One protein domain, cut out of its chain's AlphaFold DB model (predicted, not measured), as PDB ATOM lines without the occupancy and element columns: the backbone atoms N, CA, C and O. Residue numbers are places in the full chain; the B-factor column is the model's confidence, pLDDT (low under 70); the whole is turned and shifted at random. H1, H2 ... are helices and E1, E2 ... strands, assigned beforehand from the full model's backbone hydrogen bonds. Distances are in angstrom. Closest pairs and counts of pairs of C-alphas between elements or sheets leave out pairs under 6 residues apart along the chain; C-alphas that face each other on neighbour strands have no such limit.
ATOM      1  N   VAL A 139      -9.666  15.824  12.568       93.00
ATOM      2  CA  VAL A 139      -9.838  16.977  11.664       93.00
ATOM      3  C   VAL A 139     -11.049  16.768  10.756       93.00
ATOM      4  O   VAL A 139     -11.872  17.671  10.601       93.00
ATOM      5  N   TRP A 140     -11.188  15.572  10.174       95.19
ATOM      6  CA  TRP A 140     -12.324  15.250   9.316       95.19
ATOM      7  C   TRP A 140     -13.643  15.313  10.096       95.19
ATOM      8  O   TRP A 140     -14.570  15.997   9.665       95.19
ATOM      9  N   LEU A 141     -13.723  14.675  11.268       95.00
ATOM     10  CA  LEU A 141     -14.922  14.658  12.114       95.00
ATOM     11  C   LEU A 141     -15.313  16.056  12.614       95.00
ATOM     12  O   LEU A 141     -16.499  16.395  12.594       95.00
ATOM     13  N   ASP A 142     -14.335  16.866  13.017       93.06
ATOM     14  CA  ASP A 142     -14.513  18.253  13.455       93.06
ATOM     15  C   ASP A 142     -15.102  19.094  12.315       93.06
ATOM     16  O   ASP A 142     -16.167  19.693  12.479       93.06
ATOM     17  N   LYS A 143     -14.507  19.012  11.114       93.38
ATOM     18  CA  LYS A 143     -15.020  19.667   9.900       93.38
ATOM     19  C   LYS A 143     -16.456  19.249   9.593       93.38
ATOM     20  O   LYS A 143     -17.307  20.107   9.351       93.38
ATOM     21  N   GLN A 144     -16.750  17.945   9.609       93.75
ATOM     22  CA  GLN A 144     -18.101  17.470   9.312       93.75
ATOM     23  C   GLN A 144     -19.117  17.928  10.357       93.75
ATOM     24  O   GLN A 144     -20.250  18.237   9.994       93.75
ATOM     25  N   SER A 145     -18.726  17.980  11.628       92.75
ATOM     26  CA  SER A 145     -19.626  18.339  12.724       92.75
ATOM     27  C   SER A 145     -19.926  19.830  12.755       92.75
ATOM     28  O   SER A 145     -21.088  20.208  12.883       92.75
ATOM     29  N   LYS A 146     -18.908  20.668  12.531       90.88
ATOM     30  CA  LYS A 146     -19.073  22.116  12.352       90.88
ATOM     31  C   LYS A 146     -19.964  22.450  11.171       90.88
ATOM     32  O   LYS A 146     -20.812  23.323  11.280       90.88
ATOM     33  N   TYR A 147     -19.822  21.726  10.062       89.69
ATOM     34  CA  TYR A 147     -20.734  21.898   8.938       89.69
ATOM     35  C   TYR A 147     -22.187  21.607   9.339       89.69
ATOM     36  O   TYR A 147     -23.068  22.402   9.046       89.69
ATOM     37  N   LEU A 148     -22.449  20.488  10.026       89.19
ATOM     38  CA  LEU A 148     -23.811  20.113  10.429       89.19
ATOM     39  C   LEU A 148     -24.423  21.092  11.436       89.19
ATOM     40  O   LEU A 148     -25.627  21.323  11.397       89.19
ATOM     41  N   LEU A 149     -23.604  21.688  12.303       86.62
ATOM     42  CA  LEU A 149     -24.029  22.736  13.231       86.62
ATOM     43  C   LEU A 149     -24.573  23.985  12.534       86.62
ATOM     44  O   LEU A 149     -25.474  24.628  13.067       86.62
ATOM     45  N   THR A 150     -24.025  24.336  11.368       86.19
ATOM     46  CA  THR A 150     -24.439  25.532  10.623       86.19
ATOM     47  C   THR A 150     -25.629  25.281   9.703       86.19
ATOM     48  O   THR A 150     -26.156  26.230   9.125       86.19
ATOM     49  N   GLN A 151     -26.069  24.028   9.551       86.50
ATOM     50  CA  GLN A 151     -27.181  23.700   8.667       86.50
ATOM     51  C   GLN A 151     -28.542  23.847   9.366       86.50
ATOM     52  O   GLN A 151     -28.705  23.417  10.511       86.50
ATOM     53  N   PRO A 152     -29.564  24.368   8.660       86.62
ATOM     54  CA  PRO A 152     -30.946  24.300   9.115       86.62
ATOM     55  C   PRO A 152     -31.403  22.855   9.347       86.62
ATOM     56  O   PRO A 152     -31.048  21.938   8.607       86.62
ATOM     57  N   LEU A 153     -32.276  22.641  10.329       84.38
ATOM     58  CA  LEU A 153     -32.753  21.301  10.675       84.38
ATOM     59  C   LEU A 153     -33.378  20.516   9.495       84.38
ATOM     60  O   LEU A 153     -33.023  19.344   9.326       84.38
ATOM     61  N   PRO A 154     -34.270  21.096   8.658       86.31
ATOM     62  CA  PRO A 154     -34.828  20.372   7.513       86.31
ATOM     63  C   PRO A 154     -33.745  19.888   6.543       86.31
ATOM     64  O   PRO A 154     -33.826  18.777   6.024       86.31
ATOM     65  N   HIS A 155     -32.697  20.693   6.363       88.06
ATOM     66  CA  HIS A 155     -31.561  20.379   5.506       88.06
ATOM     67  C   HIS A 155     -30.762  19.199   6.056       88.06
ATOM     68  O   HIS A 155     -30.509  18.236   5.332       88.06
ATOM     69  N   THR A 156     -30.433  19.221   7.348       87.56
ATOM     70  CA  THR A 156     -29.718  18.114   7.994       87.56
ATOM     71  C   THR A 156     -30.498  16.805   7.890       87.56
ATOM     72  O   THR A 156     -29.916  15.778   7.552       87.56
ATOM     73  N   ARG A 157     -31.821  16.826   8.111       87.44
ATOM     74  CA  ARG A 157     -32.668  15.625   7.996       87.44
ATOM     75  C   ARG A 157     -32.708  15.069   6.577       87.44
ATOM     76  O   ARG A 157     -32.536  13.865   6.397       87.44
ATOM     77  N   ALA A 158     -32.913  15.935   5.585       87.50
ATOM     78  CA  ALA A 158     -32.934  15.532   4.183       87.50
ATOM     79  C   ALA A 158     -31.584  14.935   3.758       87.50
ATOM     80  O   ALA A 158     -31.545  13.875   3.137       87.50
ATOM     81  N   TRP A 159     -30.477  15.551   4.182       89.62
ATOM     82  CA  TRP A 159     -29.137  15.034   3.925       89.62
ATOM     83  C   TRP A 159     -28.885  13.675   4.590       89.62
ATOM     84  O   TRP A 159     -28.391  12.764   3.931       89.62
ATOM     85  N   VAL A 160     -29.260  13.490   5.863       89.69
ATOM     86  CA  VAL A 160     -29.123  12.188   6.545       89.69
ATOM     87  C   VAL A 160     -29.916  11.099   5.817       89.69
ATOM     88  O   VAL A 160     -29.412   9.987   5.668       89.69
ATOM     89  N   ALA A 161     -31.132  11.404   5.353       88.75
ATOM     90  CA  ALA A 161     -31.940  10.468   4.574       88.75
ATOM     91  C   ALA A 161     -31.276  10.126   3.229       88.75
ATOM     92  O   ALA A 161     -31.070   8.952   2.943       88.75
ATOM     93  N   SER A 162     -30.850  11.133   2.460       89.69
ATOM     94  CA  SER A 162     -30.152  10.939   1.181       89.69
ATOM     95  C   SER A 162     -28.879  10.103   1.332       89.69
ATOM     96  O   SER A 162     -28.664   9.166   0.568       89.69
ATOM     97  N   VAL A 163     -28.052  10.391   2.339       91.62
ATOM     98  CA  VAL A 163     -26.821   9.631   2.574       91.62
ATOM     99  C   VAL A 163     -27.118   8.184   2.953       91.62
ATOM    100  O   VAL A 163     -26.359   7.305   2.566       91.62
ATOM    101  N   ARG A 164     -28.207   7.896   3.676       91.69
ATOM    102  CA  ARG A 164     -28.590   6.503   3.955       91.69
ATOM    103  C   ARG A 164     -28.879   5.731   2.672       91.69
ATOM    104  O   ARG A 164     -28.392   4.614   2.559       91.69
ATOM    105  N   GLU A 165     -29.606   6.327   1.730       90.19
ATOM    106  CA  GLU A 165     -29.892   5.699   0.432       90.19
ATOM    107  C   GLU A 165     -28.609   5.468  -0.376       90.19
ATOM    108  O   GLU A 165     -28.359   4.351  -0.818       90.19
ATOM    109  N   ILE A 166     -27.724   6.469  -0.447       92.56
ATOM    110  CA  ILE A 166     -26.410   6.327  -1.102       92.56
ATOM    111  C   ILE A 166     -25.609   5.184  -0.467       92.56
ATOM    112  O   ILE A 166     -25.075   4.325  -1.160       92.56
ATOM    113  N   LEU A 167     -25.545   5.127   0.866       94.31
ATOM    114  CA  LEU A 167     -24.833   4.061   1.571       94.31
ATOM    115  C   LEU A 167     -25.478   2.687   1.353       94.31
ATOM    116  O   LEU A 167     -24.765   1.688   1.348       94.31
ATOM    117  N   TYR A 168     -26.798   2.610   1.181       92.81
ATOM    118  CA  TYR A 168     -27.469   1.358   0.834       92.81
ATOM    119  C   TYR A 168     -27.032   0.838  -0.535       92.81
ATOM    120  O   TYR A 168     -26.738  -0.354  -0.658       92.81
ATOM    121  N   GLU A 169     -26.955   1.724  -1.528       92.25
ATOM    122  CA  GLU A 169     -26.507   1.399  -2.882       92.25
ATOM    123  C   GLU A 169     -25.021   1.015  -2.901       92.25
ATOM    124  O   GLU A 169     -24.678  -0.081  -3.347       92.25
ATOM    125  N   LEU A 170     -24.149   1.849  -2.325       94.56
ATOM    126  CA  LEU A 170     -22.695   1.627  -2.292       94.56
ATOM    127  C   LEU A 170     -22.283   0.347  -1.564       94.56
ATOM    128  O   LEU A 170     -21.257  -0.258  -1.869       94.56
ATOM    129  N   PHE A 171     -23.065  -0.065  -0.572       96.00
ATOM    130  CA  PHE A 171     -22.815  -1.288   0.181       96.00
ATOM    131  C   PHE A 171     -23.523  -2.519  -0.387       96.00
ATOM    132  O   PHE A 171     -23.511  -3.568   0.267       96.00
ATOM    133  N   GLU A 172     -24.119  -2.400  -1.577       94.38
ATOM    134  CA  GLU A 172     -24.803  -3.478  -2.296       94.38
ATOM    135  C   GLU A 172     -25.821  -4.206  -1.404       94.38
ATOM    136  O   GLU A 172     -25.881  -5.441  -1.324       94.38
ATOM    137  N   ALA A 173     -26.594  -3.425  -0.651       92.19
ATOM    138  CA  ALA A 173     -27.501  -3.962   0.342       92.19
ATOM    139  C   ALA A 173     -28.616  -4.797  -0.304       92.19
ATOM    140  O   ALA A 173     -29.233  -4.403  -1.292       92.19
ATOM    141  N   LYS A 174     -28.925  -5.952   0.294       91.69
ATOM    142  CA  LYS A 174     -29.982  -6.853  -0.184       91.69
ATOM    143  C   LYS A 174     -31.177  -6.824   0.754       91.69
ATOM    144  O   LYS A 174     -31.045  -7.071   1.956       91.69
ATOM    145  N   TYR A 175     -32.356  -6.580   0.194       87.81
ATOM    146  CA  TYR A 175     -33.614  -6.685   0.922       87.81
ATOM    147  C   TYR A 175     -34.048  -8.146   1.034       87.81
ATOM    148  O   TYR A 175     -34.079  -8.887   0.055       87.81
ATOM    149  N   THR A 176     -34.394  -8.563   2.248       86.62
ATOM    150  CA  THR A 176     -34.939  -9.892   2.548       86.62
ATOM    151  C   THR A 176     -36.209  -9.752   3.381       86.62
ATOM    152  O   THR A 176     -36.455  -8.707   3.988       86.62
ATOM    153  N   SER A 177     -36.981 -10.833   3.512       82.50
ATOM    154  CA  SER A 177     -38.140 -10.880   4.418       82.50
ATOM    155  C   SER A 177     -37.785 -10.584   5.884       82.50
ATOM    156  O   SER A 177     -38.644 -10.173   6.660       82.50
ATOM    157  N   ARG A 178     -36.511 -10.752   6.271       79.50
ATOM    158  CA  ARG A 178     -35.992 -10.506   7.627       79.50
ATOM    159  C   ARG A 178     -35.362  -9.118   7.801       79.50
ATOM    160  O   ARG A 178     -34.880  -8.807   8.888       79.50
ATOM    161  N   GLY A 179     -35.368  -8.280   6.761       83.06
ATOM    162  CA  GLY A 179     -34.765  -6.946   6.758       83.06
ATOM    163  C   GLY A 179     -33.602  -6.825   5.776       83.06
ATOM    164  O   GLY A 179     -33.532  -7.561   4.791       83.06
ATOM    165  N   VAL A 180     -32.700  -5.879   6.037       87.00
ATOM    166  CA  VAL A 180     -31.586  -5.579   5.129       87.00
ATOM    167  C   VAL A 180     -30.331  -6.362   5.504       87.00
ATOM    168  O   VAL A 180     -29.935  -6.403   6.673       87.00
ATOM    169  N   VAL A 181     -29.710  -6.976   4.501       91.88
ATOM    170  CA  VAL A 181     -28.523  -7.822   4.626       91.88
ATOM    171  C   VAL A 181     -27.371  -7.211   3.833       91.88
ATOM    172  O   VAL A 181     -27.567  -6.680   2.745       91.88
ATOM    173  N   PHE A 182     -26.167  -7.320   4.388       94.62
ATOM    174  CA  PHE A 182     -24.914  -6.865   3.785       94.62
ATOM    175  C   PHE A 182     -23.943  -8.039   3.688       94.62
ATOM    176  O   PHE A 182     -24.097  -9.031   4.410       94.62
ATOM    177  N   SER A 183     -22.931  -7.927   2.827       96.00
ATOM    178  CA  SER A 183     -21.891  -8.951   2.731       96.00
ATOM    179  C   SER A 183     -21.144  -9.107   4.064       96.00
ATOM    180  O   SER A 183     -20.894  -8.139   4.786       96.00
ATOM    181  N   SER A 184     -20.765 -10.342   4.404       95.50
ATOM    182  CA  SER A 184     -19.970 -10.622   5.608       95.50
ATOM    183  C   SER A 184     -18.630  -9.884   5.586       95.50
ATOM    184  O   SER A 184     -18.184  -9.383   6.618       95.50
ATOM    185  N   LYS A 185     -18.027  -9.748   4.398       96.69
ATOM    186  CA  LYS A 185     -16.808  -8.968   4.163       96.69
ATOM    187  C   LYS A 185     -16.972  -7.512   4.612       96.69
ATOM    188  O   LYS A 185     -16.166  -7.051   5.418       96.69
ATOM    189  N   LEU A 186     -18.034  -6.831   4.170       96.50
ATOM    190  CA  LEU A 186     -18.313  -5.444   4.552       96.50
ATOM    191  C   LEU A 186     -18.512  -5.305   6.064       96.50
ATOM    192  O   LEU A 186     -17.938  -4.417   6.686       96.50
ATOM    193  N   ILE A 187     -19.301  -6.200   6.667       95.62
ATOM    194  CA  ILE A 187     -19.572  -6.186   8.114       95.62
ATOM    195  C   ILE A 187     -18.268  -6.311   8.911       95.62
ATOM    196  O   ILE A 187     -18.063  -5.573   9.876       95.62
ATOM    197  N   ASN A 188     -17.377  -7.213   8.493       94.94
ATOM    198  CA  ASN A 188     -16.085  -7.413   9.143       94.94
ATOM    199  C   ASN A 188     -15.175  -6.188   8.975       94.94
ATOM    200  O   ASN A 188     -14.587  -5.730   9.951       94.94
ATOM    201  N   GLN A 189     -15.093  -5.620   7.767       96.75
ATOM    202  CA  GLN A 189     -14.285  -4.425   7.506       96.75
ATOM    203  C   GLN A 189     -14.789  -3.204   8.277       96.75
ATOM    204  O   GLN A 189     -13.982  -2.473   8.844       96.75
ATOM    205  N   TRP A 190     -16.106  -3.030   8.387       97.00
ATOM    206  CA  TRP A 190     -16.697  -2.008   9.244       97.00
ATOM    207  C   TRP A 190     -16.315  -2.196  10.714       97.00
ATOM    208  O   TRP A 190     -15.922  -1.238  11.373       97.00
ATOM    209  N   GLY A 191     -16.387  -3.426  11.232       95.25
ATOM    210  CA  GLY A 191     -15.988  -3.722  12.609       95.25
ATOM    211  C   GLY A 191     -14.522  -3.374  12.888       95.25
ATOM    212  O   GLY A 191     -14.217  -2.758  13.912       95.25
ATOM    213  N   LEU A 192     -13.624  -3.709  11.954       95.31
ATOM    214  CA  LEU A 192     -12.204  -3.351  12.027       95.31
ATOM    215  C   LEU A 192     -12.006  -1.831  11.999       95.31
ATOM    216  O   LEU A 192     -11.370  -1.287  12.902       95.31
ATOM    217  N   PHE A 193     -12.615  -1.150  11.024       96.81
ATOM    218  CA  PHE A 193     -12.541   0.302  10.880       96.81
ATOM    219  C   PHE A 193     -13.053   1.028  12.127       96.81
ATOM    220  O   PHE A 193     -12.420   1.968  12.613       96.81
ATOM    221  N   LEU A 194     -14.191   0.594  12.674       95.69
ATOM    222  CA  LEU A 194     -14.800   1.206  13.849       95.69
ATOM    223  C   LEU A 194     -13.887   1.074  15.072       95.69
ATOM    224  O   LEU A 194     -13.664   2.054  15.782       95.69
ATOM    225  N   ARG A 195     -13.313  -0.114  15.288       94.38
ATOM    226  CA  ARG A 195     -12.349  -0.367  16.363       94.38
ATOM    227  C   ARG A 195     -11.100   0.498  16.226       94.38
ATOM    228  O   ARG A 195     -10.672   1.115  17.199       94.38
ATOM    229  N   GLU A 196     -10.516   0.559  15.034       93.75
ATOM    230  CA  GLU A 196      -9.346   1.401  14.776       93.75
ATOM    231  C   GLU A 196      -9.655   2.881  14.979       93.75
ATOM    232  O   GLU A 196      -8.872   3.593  15.604       93.75
ATOM    233  N   SER A 197     -10.815   3.335  14.507       94.50
ATOM    234  CA  SER A 197     -11.287   4.703  14.703       94.50
ATOM    235  C   SER A 197     -11.438   5.029  16.185       94.50
ATOM    236  O   SER A 197     -10.947   6.056  16.634       94.50
ATOM    237  N   PHE A 198     -12.046   4.143  16.976       93.00
ATOM    238  CA  PHE A 198     -12.209   4.352  18.416       93.00
ATOM    239  C   PHE A 198     -10.862   4.422  19.136       93.00
ATOM    240  O   PHE A 198     -10.659   5.325  19.939       93.00
ATOM    241  N   ASN A 199      -9.920   3.538  18.798       90.12
ATOM    242  CA  ASN A 199      -8.575   3.562  19.377       90.12
ATOM    243  C   ASN A 199      -7.772   4.808  18.949       90.12
ATOM    244  O   ASN A 199      -6.950   5.296  19.716       90.12
ATOM    245  N   LYS A 200      -8.000   5.343  17.738       89.50
ATOM    246  CA  LYS A 200      -7.406   6.618  17.290       89.50
ATOM    247  C   LYS A 200      -8.002   7.814  18.037       89.50
ATOM    248  O   LYS A 200      -7.282   8.757  18.348       89.50
ATOM    249  N   LEU A 201      -9.309   7.786  18.294       88.81
ATOM    250  CA  LEU A 201     -10.042   8.875  18.944       88.81
ATOM    251  C   LEU A 201      -9.868   8.895  20.462       88.81
ATOM    252  O   LEU A 201      -9.898   9.970  21.054       88.81
ATOM    253  N   GLU A 202      -9.679   7.729  21.074       86.69
ATOM    254  CA  GLU A 202      -9.413   7.573  22.498       86.69
ATOM    255  C   GLU A 202      -8.311   6.524  22.722       86.69
ATOM    256  O   GLU A 202      -8.602   5.358  23.001       86.69
ATOM    257  N   PRO A 203      -7.030   6.918  22.607       82.19
ATOM    258  CA  PRO A 203      -5.905   5.991  22.726       82.19
ATOM    259  C   PRO A 203      -5.739   5.378  24.120       82.19
ATOM    260  O   PRO A 203      -5.064   4.357  24.258       82.19
ATOM    261  N   THR A 204      -6.327   5.981  25.162       79.56
ATOM    262  CA  THR A 204      -6.173   5.497  26.543       79.56
ATOM    263  C   THR A 204      -7.035   4.271  26.848       79.56
ATOM    264  O   THR A 204      -6.788   3.576  27.834       79.56
ATOM    265  N   LYS A 205      -8.011   3.953  25.986       79.50
ATOM    266  CA  LYS A 205      -8.892   2.794  26.133       79.50
ATOM    267  C   LYS A 205      -8.898   1.951  24.856       79.50
ATOM    268  O   LYS A 205      -8.988   2.467  23.750       79.50
ATOM    269  N   ARG A 206      -8.828   0.626  25.010       79.25
ATOM    270  CA  ARG A 206      -8.905  -0.320  23.886       79.25
ATOM    271  C   ARG A 206     -10.328  -0.838  23.720       79.25
ATOM    272  O   ARG A 206     -10.822  -1.540  24.595       79.25
ATOM    273  N   TYR A 207     -10.946  -0.548  22.579       77.62
ATOM    274  CA  TYR A 207     -12.330  -0.926  22.282       77.62
ATOM    275  C   TYR A 207     -12.378  -2.146  21.362       77.62
ATOM    276  O   TYR A 207     -12.477  -2.018  20.149       77.62
ATOM    277  N   GLY A 208     -12.269  -3.349  21.921       78.06
ATOM    278  CA  GLY A 208     -12.400  -4.597  21.155       78.06
ATOM    279  C   GLY A 208     -13.727  -5.285  21.447       78.06
ATOM    280  O   GLY A 208     -14.721  -5.110  20.744       78.06
ATOM    281  N   ALA A 209     -13.747  -6.023  22.554       80.81
ATOM    282  CA  ALA A 209     -14.868  -6.872  22.942       80.81
ATOM    283  C   ALA A 209     -16.187  -6.109  23.178       80.81
ATOM    284  O   ALA A 209     -17.263  -6.670  22.982       80.81
ATOM    285  N   GLU A 210     -16.141  -4.843  23.610       84.44
ATOM    286  CA  GLU A 210     -17.357  -4.056  23.864       84.44
ATOM    287  C   GLU A 210     -18.069  -3.662  22.562       84.44
ATOM    288  O   GLU A 210     -19.300  -3.660  22.510       84.44
ATOM    289  N   LEU A 211     -17.306  -3.366  21.501       85.44
ATOM    290  CA  LEU A 211     -17.863  -3.019  20.192       85.44
ATOM    291  C   LEU A 211     -18.474  -4.238  19.509       85.44
ATOM    292  O   LEU A 211     -19.584  -4.147  18.995       85.44
ATOM    293  N   GLU A 212     -17.795  -5.385  19.566       82.12
ATOM    294  CA  GLU A 212     -18.273  -6.639  18.969       82.12
ATOM    295  C   GLU A 212     -19.603  -7.105  19.582       82.12
ATOM    296  O   GLU A 212     -20.488  -7.598  18.877       82.12
ATOM    297  N   LYS A 213     -19.780  -6.895  20.893       84.69
ATOM    298  CA  LYS A 213     -21.026  -7.209  21.610       84.69
ATOM    299  C   LYS A 213     -22.149  -6.207  21.329       84.69
ATOM    300  O   LYS A 213     -23.323  -6.546  21.490       84.69
ATOM    301  N   SER A 214     -21.825  -4.979  20.921       87.38
ATOM    302  CA  SER A 214     -22.819  -3.929  20.696       87.38
ATOM    303  C   SER A 214     -23.573  -4.146  19.386       87.38
ATOM    304  O   SER A 214     -23.028  -4.053  18.288       87.38
ATOM    305  N   THR A 215     -24.882  -4.374  19.477       88.31
ATOM    306  CA  THR A 215     -25.753  -4.407  18.293       88.31
ATOM    307  C   THR A 215     -25.999  -3.016  17.711       88.31
ATOM    308  O   THR A 215     -26.230  -2.903  16.508       88.31
ATOM    309  N   SER A 216     -25.892  -1.970  18.535       88.69
ATOM    310  CA  SER A 216     -26.199  -0.572  18.188       88.69
ATOM    311  C   SER A 216     -25.319  -0.013  17.069       88.69
ATOM    312  O   SER A 216     -25.727   0.897  16.356       88.69
ATOM    313  N   PHE A 217     -24.107  -0.549  16.909       92.12
ATOM    314  CA  PHE A 217     -23.133  -0.060  15.929       92.12
ATOM    315  C   PHE A 217     -23.028  -0.946  14.687       92.12
ATOM    316  O   PHE A 217     -22.147  -0.739  13.861       92.12
ATOM    317  N   LYS A 218     -23.908  -1.937  14.522       92.19
ATOM    318  CA  LYS A 218     -23.943  -2.754  13.302       92.19
ATOM    319  C   LYS A 218     -24.485  -1.929  12.133       92.19
ATOM    320  O   LYS A 218     -25.482  -1.228  12.303       92.19
ATOM    321  N   ILE A 219     -23.899  -2.067  10.937       93.19
ATOM    322  CA  ILE A 219     -24.340  -1.360   9.715       93.19
ATOM    323  C   ILE A 219     -25.847  -1.518   9.480       93.19
ATOM    324  O   ILE A 219     -26.539  -0.536   9.219       93.19
ATOM    325  N   GLN A 220     -26.379  -2.729   9.677       90.44
ATOM    326  CA  GLN A 220     -27.811  -3.015   9.554       90.44
ATOM    327  C   GLN A 220     -28.658  -2.101  10.437       90.44
ATOM    328  O   GLN A 220     -29.724  -1.661  10.022       90.44
ATOM    329  N   ARG A 221     -28.205  -1.834  11.666       89.25
ATOM    330  CA  ARG A 221     -28.918  -0.975  12.616       89.25
ATOM    331  C   ARG A 221     -28.745   0.496  12.270       89.25
ATOM    332  O   ARG A 221     -29.724   1.229  12.297       89.25
ATOM    333  N   ILE A 222     -27.539   0.905  11.890       91.06
ATOM    334  CA  ILE A 222     -27.244   2.297  11.541       91.06
ATOM    335  C   ILE A 222     -28.087   2.765  10.349       91.06
ATOM    336  O   ILE A 222     -28.639   3.865  10.402       91.06
ATOM    337  N   LEU A 223     -28.192   1.933   9.308       89.94
ATOM    338  CA  LEU A 223     -28.891   2.280   8.071       89.94
ATOM    339  C   LEU A 223     -30.392   1.989   8.120       89.94
ATOM    340  O   LEU A 223     -31.149   2.674   7.441       89.94
ATOM    341  N   SER A 224     -30.843   1.061   8.976       83.31
ATOM    342  CA  SER A 224     -32.253   0.660   9.034       83.31
ATOM    343  C   SER A 224     -33.207   1.854   9.181       83.31
ATOM    344  O   SER A 224     -33.052   2.653  10.114       83.31
ATOM    345  N   PRO A 225     -34.256   1.937   8.339       69.06
ATOM    346  CA  PRO A 225     -35.279   2.976   8.445       69.06
ATOM    347  C   PRO A 225     -36.153   2.808   9.699       69.06
ATOM    348  O   PRO A 225     -36.821   3.745  10.130       69.06
ATOM    349  N   LYS A 226     -36.147   1.618  10.321       68.69
ATOM    350  CA  LYS A 226     -36.994   1.285  11.480       68.69
ATOM    351  C   LYS A 226     -36.345   1.588  12.838       68.69
ATOM    352  O   LYS A 226     -37.028   1.507  13.858       68.69
ATOM    353  N   VAL A 227     -35.050   1.906  12.895       65.50
ATOM    354  CA  VAL A 227     -34.316   2.058  14.168       65.50
ATOM    355  C   VAL A 227     -34.714   3.329  14.927       65.50
ATOM    356  O   VAL A 227     -35.247   4.283  14.355       65.50
ATOM    357  N   ARG A 228     -34.533   3.301  16.259       64.56
ATOM    358  CA  ARG A 228     -34.936   4.377  17.172       64.56
ATOM    359  C   ARG A 228     -34.199   5.680  16.882       64.56
ATOM    360  O   ARG A 228     -34.893   6.678  16.733       64.56
ATOM    361  N   GLN A 229     -32.866   5.657  16.758       83.94
ATOM    362  CA  GLN A 229     -32.010   6.820  16.468       83.94
ATOM    363  C   GLN A 229     -30.523   6.411  16.385       83.94
ATOM    364  O   GLN A 229     -30.021   5.754  17.297       83.94
ATOM    365  N   THR A 230     -29.804   6.826  15.334       88.81
ATOM    366  CA  THR A 230     -28.348   6.598  15.205       88.81
ATOM    367  C   THR A 230     -27.586   7.790  15.770       88.81
ATOM    368  O   THR A 230     -27.855   8.923  15.379       88.81
ATOM    369  N   HIS A 231     -26.585   7.549  16.620       91.06
ATOM    370  CA  HIS A 231     -25.723   8.621  17.115       91.06
ATOM    371  C   HIS A 231     -24.930   9.281  15.961       91.06
ATOM    372  O   HIS A 231     -24.231   8.568  15.235       91.06
ATOM    373  N   PRO A 232     -24.948  10.621  15.808       92.25
ATOM    374  CA  PRO A 232     -24.265  11.342  14.728       92.25
ATOM    375  C   PRO A 232     -22.799  10.965  14.518       92.25
ATOM    376  O   PRO A 232     -22.388  10.730  13.390       92.25
ATOM    377  N   MET A 233     -22.017  10.827  15.594       93.75
ATOM    378  CA  MET A 233     -20.622  10.369  15.509       93.75
ATOM    379  C   MET A 233     -20.493   9.015  14.794       93.75
ATOM    380  O   MET A 233     -19.615   8.851  13.958       93.75
ATOM    381  N   ILE A 234     -21.378   8.059  15.090       95.00
ATOM    382  CA  ILE A 234     -21.357   6.731  14.463       95.00
ATOM    383  C   ILE A 234     -21.760   6.827  12.995       95.00
ATOM    384  O   ILE A 234     -21.149   6.184  12.149       95.00
ATOM    385  N   PHE A 235     -22.750   7.663  12.682       94.81
ATOM    386  CA  PHE A 235     -23.150   7.911  11.301       94.81
ATOM    387  C   PHE A 235     -22.028   8.572  10.486       94.81
ATOM    388  O   PHE A 235     -21.735   8.140   9.378       94.81
ATOM    389  N   LEU A 236     -21.344   9.568  11.055       96.06
ATOM    390  CA  LEU A 236     -20.181  10.207  10.440       96.06
ATOM    391  C   LEU A 236     -19.026   9.219  10.243       96.06
ATOM    392  O   LEU A 236     -18.400   9.227   9.188       96.06
ATOM    393  N   LEU A 237     -18.765   8.338  11.211       97.19
ATOM    394  CA  LEU A 237     -17.781   7.267  11.043       97.19
ATOM    395  C   LEU A 237     -18.181   6.289   9.937       97.19
ATOM    396  O   LEU A 237     -17.310   5.842   9.201       97.19
ATOM    397  N   LEU A 238     -19.474   5.993   9.769       97.12
ATOM    398  CA  LEU A 238     -19.938   5.151   8.667       97.12
ATOM    399  C   LEU A 238     -19.727   5.818   7.303       97.12
ATOM    400  O   LEU A 238     -19.309   5.149   6.364       97.12
ATOM    401  N   ILE A 239     -19.955   7.130   7.205       97.19
ATOM    402  CA  ILE A 239     -19.624   7.901   5.998       97.19
ATOM    403  C   ILE A 239     -18.121   7.824   5.729       97.19
ATOM    404  O   ILE A 239     -17.725   7.490   4.622       97.19
ATOM    405  N   LYS A 240     -17.280   8.074   6.742       97.81
ATOM    406  CA  LYS A 240     -15.820   8.009   6.593       97.81
ATOM    407  C   LYS A 240     -15.352   6.628   6.137       97.81
ATOM    408  O   LYS A 240     -14.514   6.536   5.247       97.81
ATOM    409  N   PHE A 241     -15.916   5.573   6.721       97.94
ATOM    410  CA  PHE A 241     -15.673   4.199   6.299       97.94
ATOM    411  C   PHE A 241     -16.048   3.993   4.836       97.94
ATOM    412  O   PHE A 241     -15.259   3.435   4.088       97.94
ATOM    413  N   ALA A 242     -17.224   4.457   4.419       97.19
ATOM    414  CA  ALA A 242     -17.673   4.325   3.044       97.19
ATOM    415  C   ALA A 242     -16.748   5.066   2.062       97.19
ATOM    416  O   ALA A 242     -16.421   4.504   1.020       97.19
ATOM    417  N   GLU A 243     -16.254   6.259   2.419       96.38
ATOM    418  CA  GLU A 243     -15.257   6.987   1.620       96.38
ATOM    419  C   GLU A 243     -13.961   6.181   1.453       96.38
ATOM    420  O   GLU A 243     -13.420   6.089   0.357       96.38
ATOM    421  N   GLU A 244     -13.457   5.572   2.529       96.19
ATOM    422  CA  GLU A 244     -12.233   4.758   2.482       96.19
ATOM    423  C   GLU A 244     -12.448   3.404   1.793       96.19
ATOM    424  O   GLU A 244     -11.534   2.871   1.169       96.19
ATOM    425  N   TYR A 245     -13.654   2.852   1.899       95.88
ATOM    426  CA  TYR A 245     -14.017   1.561   1.331       95.88
ATOM    427  C   TYR A 245     -14.247   1.628  -0.184       95.88
ATOM    428  O   TYR A 245     -13.883   0.695  -0.896       95.88
ATOM    429  N   THR A 246     -14.848   2.716  -0.669       94.12
ATOM    430  CA  THR A 246     -15.242   2.888  -2.081       94.12
ATOM    431  C   THR A 246     -14.327   3.835  -2.857       94.12
ATOM    432  O   THR A 246     -14.257   3.748  -4.078       94.12
ATOM    433  N   GLY A 247     -13.623   4.740  -2.170       93.00
ATOM    434  CA  GLY A 247     -12.897   5.852  -2.786       93.00
ATOM    435  C   GLY A 247     -13.777   7.063  -3.126       93.00
ATOM    436  O   GLY A 247     -13.255   8.079  -3.588       93.00
ATOM    437  N   GLU A 248     -15.092   6.999  -2.894       90.62
ATOM    438  CA  GLU A 248     -16.011   8.104  -3.170       90.62
ATOM    439  C   GLU A 248     -15.978   9.183  -2.081       90.62
ATOM    440  O   GLU A 248     -15.797   8.903  -0.899       90.62
ATOM    441  N   ASN A 249     -16.205  10.446  -2.449       90.25
ATOM    442  CA  ASN A 249     -16.278  11.549  -1.488       90.25
ATOM    443  C   ASN A 249     -17.720  11.770  -1.017       90.25
ATOM    444  O   ASN A 249     -18.392  12.710  -1.428       90.25
ATOM    445  N   ILE A 250     -18.208  10.906  -0.133       88.88
ATOM    446  CA  ILE A 250     -19.619  10.931   0.275       88.88
ATOM    447  C   ILE A 250     -19.969  12.199   1.069       88.88
ATOM    448  O   ILE A 250     -21.090  12.712   1.000       88.88
ATOM    449  N   ALA A 251     -19.013  12.769   1.807       82.56
ATOM    450  CA  ALA A 251     -19.242  14.036   2.486       82.56
ATOM    451  C   ALA A 251     -19.477  15.215   1.517       82.56
ATOM    452  O   ALA A 251     -20.094  16.197   1.935       82.56
ATOM    453  N   SER A 252     -19.039  15.152   0.252       81.69
ATOM    454  CA  SER A 252     -19.222  16.253  -0.708       81.69
ATOM    455  C   SER A 252     -20.647  16.368  -1.260       81.69
ATOM    456  O   SER A 252     -21.050  17.482  -1.602       81.69
ATOM    457  N   TYR A 253     -21.453  15.293  -1.231       75.94
ATOM    458  CA  TYR A 253     -22.850  15.294  -1.713       75.94
ATOM    459  C   TYR A 253     -23.748  16.340  -1.028       75.94
ATOM    460  O   TYR A 253     -24.820  16.682  -1.523       75.94
ATOM    461  N   ARG A 254     -23.290  16.911   0.089       73.81
ATOM    462  CA  ARG A 254     -23.911  18.047   0.782       73.81
ATOM    463  C   ARG A 254     -24.092  19.267  -0.128       73.81
ATOM    464  O   ARG A 254     -25.144  19.898  -0.092       73.81
ATOM    465  N   ALA A 255     -23.083  19.615  -0.930       58.47
ATOM    466  CA  ALA A 255     -23.079  20.862  -1.701       58.47
ATOM    467  C   ALA A 255     -24.112  20.856  -2.838       58.47
ATOM    468  O   ALA A 255     -24.786  21.861  -3.070       58.47
ATOM    469  N   ASP A 256     -24.273  19.717  -3.506       57.34
ATOM    470  CA  ASP A 256     -25.165  19.591  -4.660       57.34
ATOM    471  C   ASP A 256     -26.611  19.309  -4.238       57.34
ATOM    472  O   ASP A 256     -27.552  19.823  -4.850       57.34
ATOM    473  N   HIS A 257     -26.801  18.592  -3.126       58.97
ATOM    474  CA  HIS A 257     -28.123  18.342  -2.556       58.97
ATOM    475  C   HIS A 257     -28.817  19.649  -2.129       58.97
ATOM    476  O   HIS A 257     -29.996  19.853  -2.423       58.97
ATOM    477  N   PHE A 258     -28.103  20.581  -1.483       60.69
ATOM    478  CA  PHE A 258     -28.719  21.836  -1.035       60.69
ATOM    479  C   PHE A 258     -28.940  22.855  -2.148       60.69
ATOM    480  O   PHE A 258     -29.959  23.537  -2.106       60.69
ATOM    481  N   LYS A 259     -28.086  22.901  -3.182       57.16
ATOM    482  CA  LYS A 259     -28.361  23.707  -4.388       57.16
ATOM    483  C   LYS A 259     -29.681  23.299  -5.049       57.16
ATOM    484  O   LYS A 259     -30.451  24.156  -5.471       57.16
ATOM    485  N   LYS A 260     -29.972  21.994  -5.101       54.22
ATOM    486  CA  LYS A 260     -31.204  21.464  -5.704       54.22
ATOM    487  C   LYS A 260     -32.458  21.806  -4.886       54.22
ATOM    488  O   LYS A 260     -33.504  22.081  -5.465       54.22
ATOM    489  N   HIS A 261     -32.355  21.846  -3.556       49.91
ATOM    490  CA  HIS A 261     -33.475  22.209  -2.680       49.91
ATOM    491  C   HIS A 261     -33.673  23.723  -2.515       49.91
ATOM    492  O   HIS A 261     -34.818  24.161  -2.428       49.91
ATOM    493  N   SER A 262     -32.611  24.537  -2.539       49.72
ATOM    494  CA  SER A 262     -32.743  26.001  -2.498       49.72
ATOM    495  C   SER A 262     -33.422  26.561  -3.751       49.72
ATOM    496  O   SER A 262     -34.110  27.572  -3.670       49.72
ATOM    497  N   LEU A 263     -33.286  25.882  -4.897       46.22
ATOM    498  CA  LEU A 263     -33.994  26.229  -6.134       46.22
ATOM    499  C   LEU A 263     -35.502  25.919  -6.076       46.22
ATOM    500  O   LEU A 263     -36.283  26.630  -6.698       46.22
ATOM    501  N   ASN A 264     -35.927  24.924  -5.289       44.06
ATOM    502  CA  ASN A 264     -37.341  24.541  -5.178       44.06
ATOM    503  C   ASN A 264     -38.140  25.374  -4.159       44.06
ATOM    504  O   ASN A 264     -39.362  25.433  -4.256       44.06
ATOM    505  N   CYS A 265     -37.489  26.045  -3.204       38.53
ATOM    506  CA  CYS A 265     -38.187  26.901  -2.234       38.53
ATOM    507  C   CYS A 265     -38.580  28.278  -2.800       38.53
ATOM    508  O   CYS A 265     -39.451  28.934  -2.237       38.53
ATOM    509  N   ASN A 266     -37.997  28.699  -3.928       37.81
ATOM    510  CA  ASN A 266     -38.343  29.966  -4.587       37.81
ATOM    511  C   ASN A 266     -39.623  29.887  -5.444       37.81
ATOM    512  O   ASN A 266     -40.084  30.914  -5.924       37.81
TER     513      ASN A 266
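AT A GLANCE: This is residues 139 to 266 of the 270 residues of an uncharacterized protein of Alteromonadales bacterium TW-7 (UniProt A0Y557). One helix, H6, forms the core, with H1, H2 and H3 set round it at steep angles and H7 running outward from it past H2. The short H4 lies beyond H3, and the small hairpin of E1 and E2 lies at the rim. The 128 printed residues, mostly helix, hold seven named helices and two antiparallel strands, in the order H1 H2 E1 E2 H3 H4 H5 H6 H7. The whole is compact, with a radius of gyration of the C-alphas of 15.4 A and spans of 51 by 41 by 29 A.

IN THESE COORDINATES: Find C-alpha 139 at (-9.838, 16.977, 11.664); from there H1 runs through residues 139 to 150, 17.0 A. Next come H2, residues 153 to 170, 25.6 A; E1, residues 174 to 176; E2, residues 179 to 181; and H3, residues 184 to 201, 25.6 A. Then read H4, residues 209 to 213; H5, residues 219 to 223; H6, residues 232 to 246, 20.9 A; and H7, residues 250 to 266, 27.1 A, ending at C-alpha 266 (-38.343, 29.966, -4.587).

HOW THE PARTS SIT: Look first at H6, the hub, which touches five helices, H1, H2, H3, H5 and H7; in the domain as a whole the helix packing is mostly crossed, with 0 of the 5 touching pairs that are given a tilt at a shallow one. Residues 141 to 144 alone of H1 touch it, with C-alphas 141 and 236 closest at 7.1 A. Residues 190 to 197 alone of H3 touch it at a steep tilt of 58 degrees, with C-alphas 193 and 241 closest at 6.8 A. In the hairpin E1 and E2, N 174 and O 181 are 2.9 A apart, within hydrogen-bond range. Every O i to N i+4 pair is within that range in H1 to H6, but 8 of 13 in H7.

THE WHOLE: The C-alphas of Ala 209 and Asn 266 are farthest apart, at 51.6 A. The printed part has no cut and no long link; residues 200 to 205 stand free. Confidence is under 70 at residues 225 to 228 and 255 to 266.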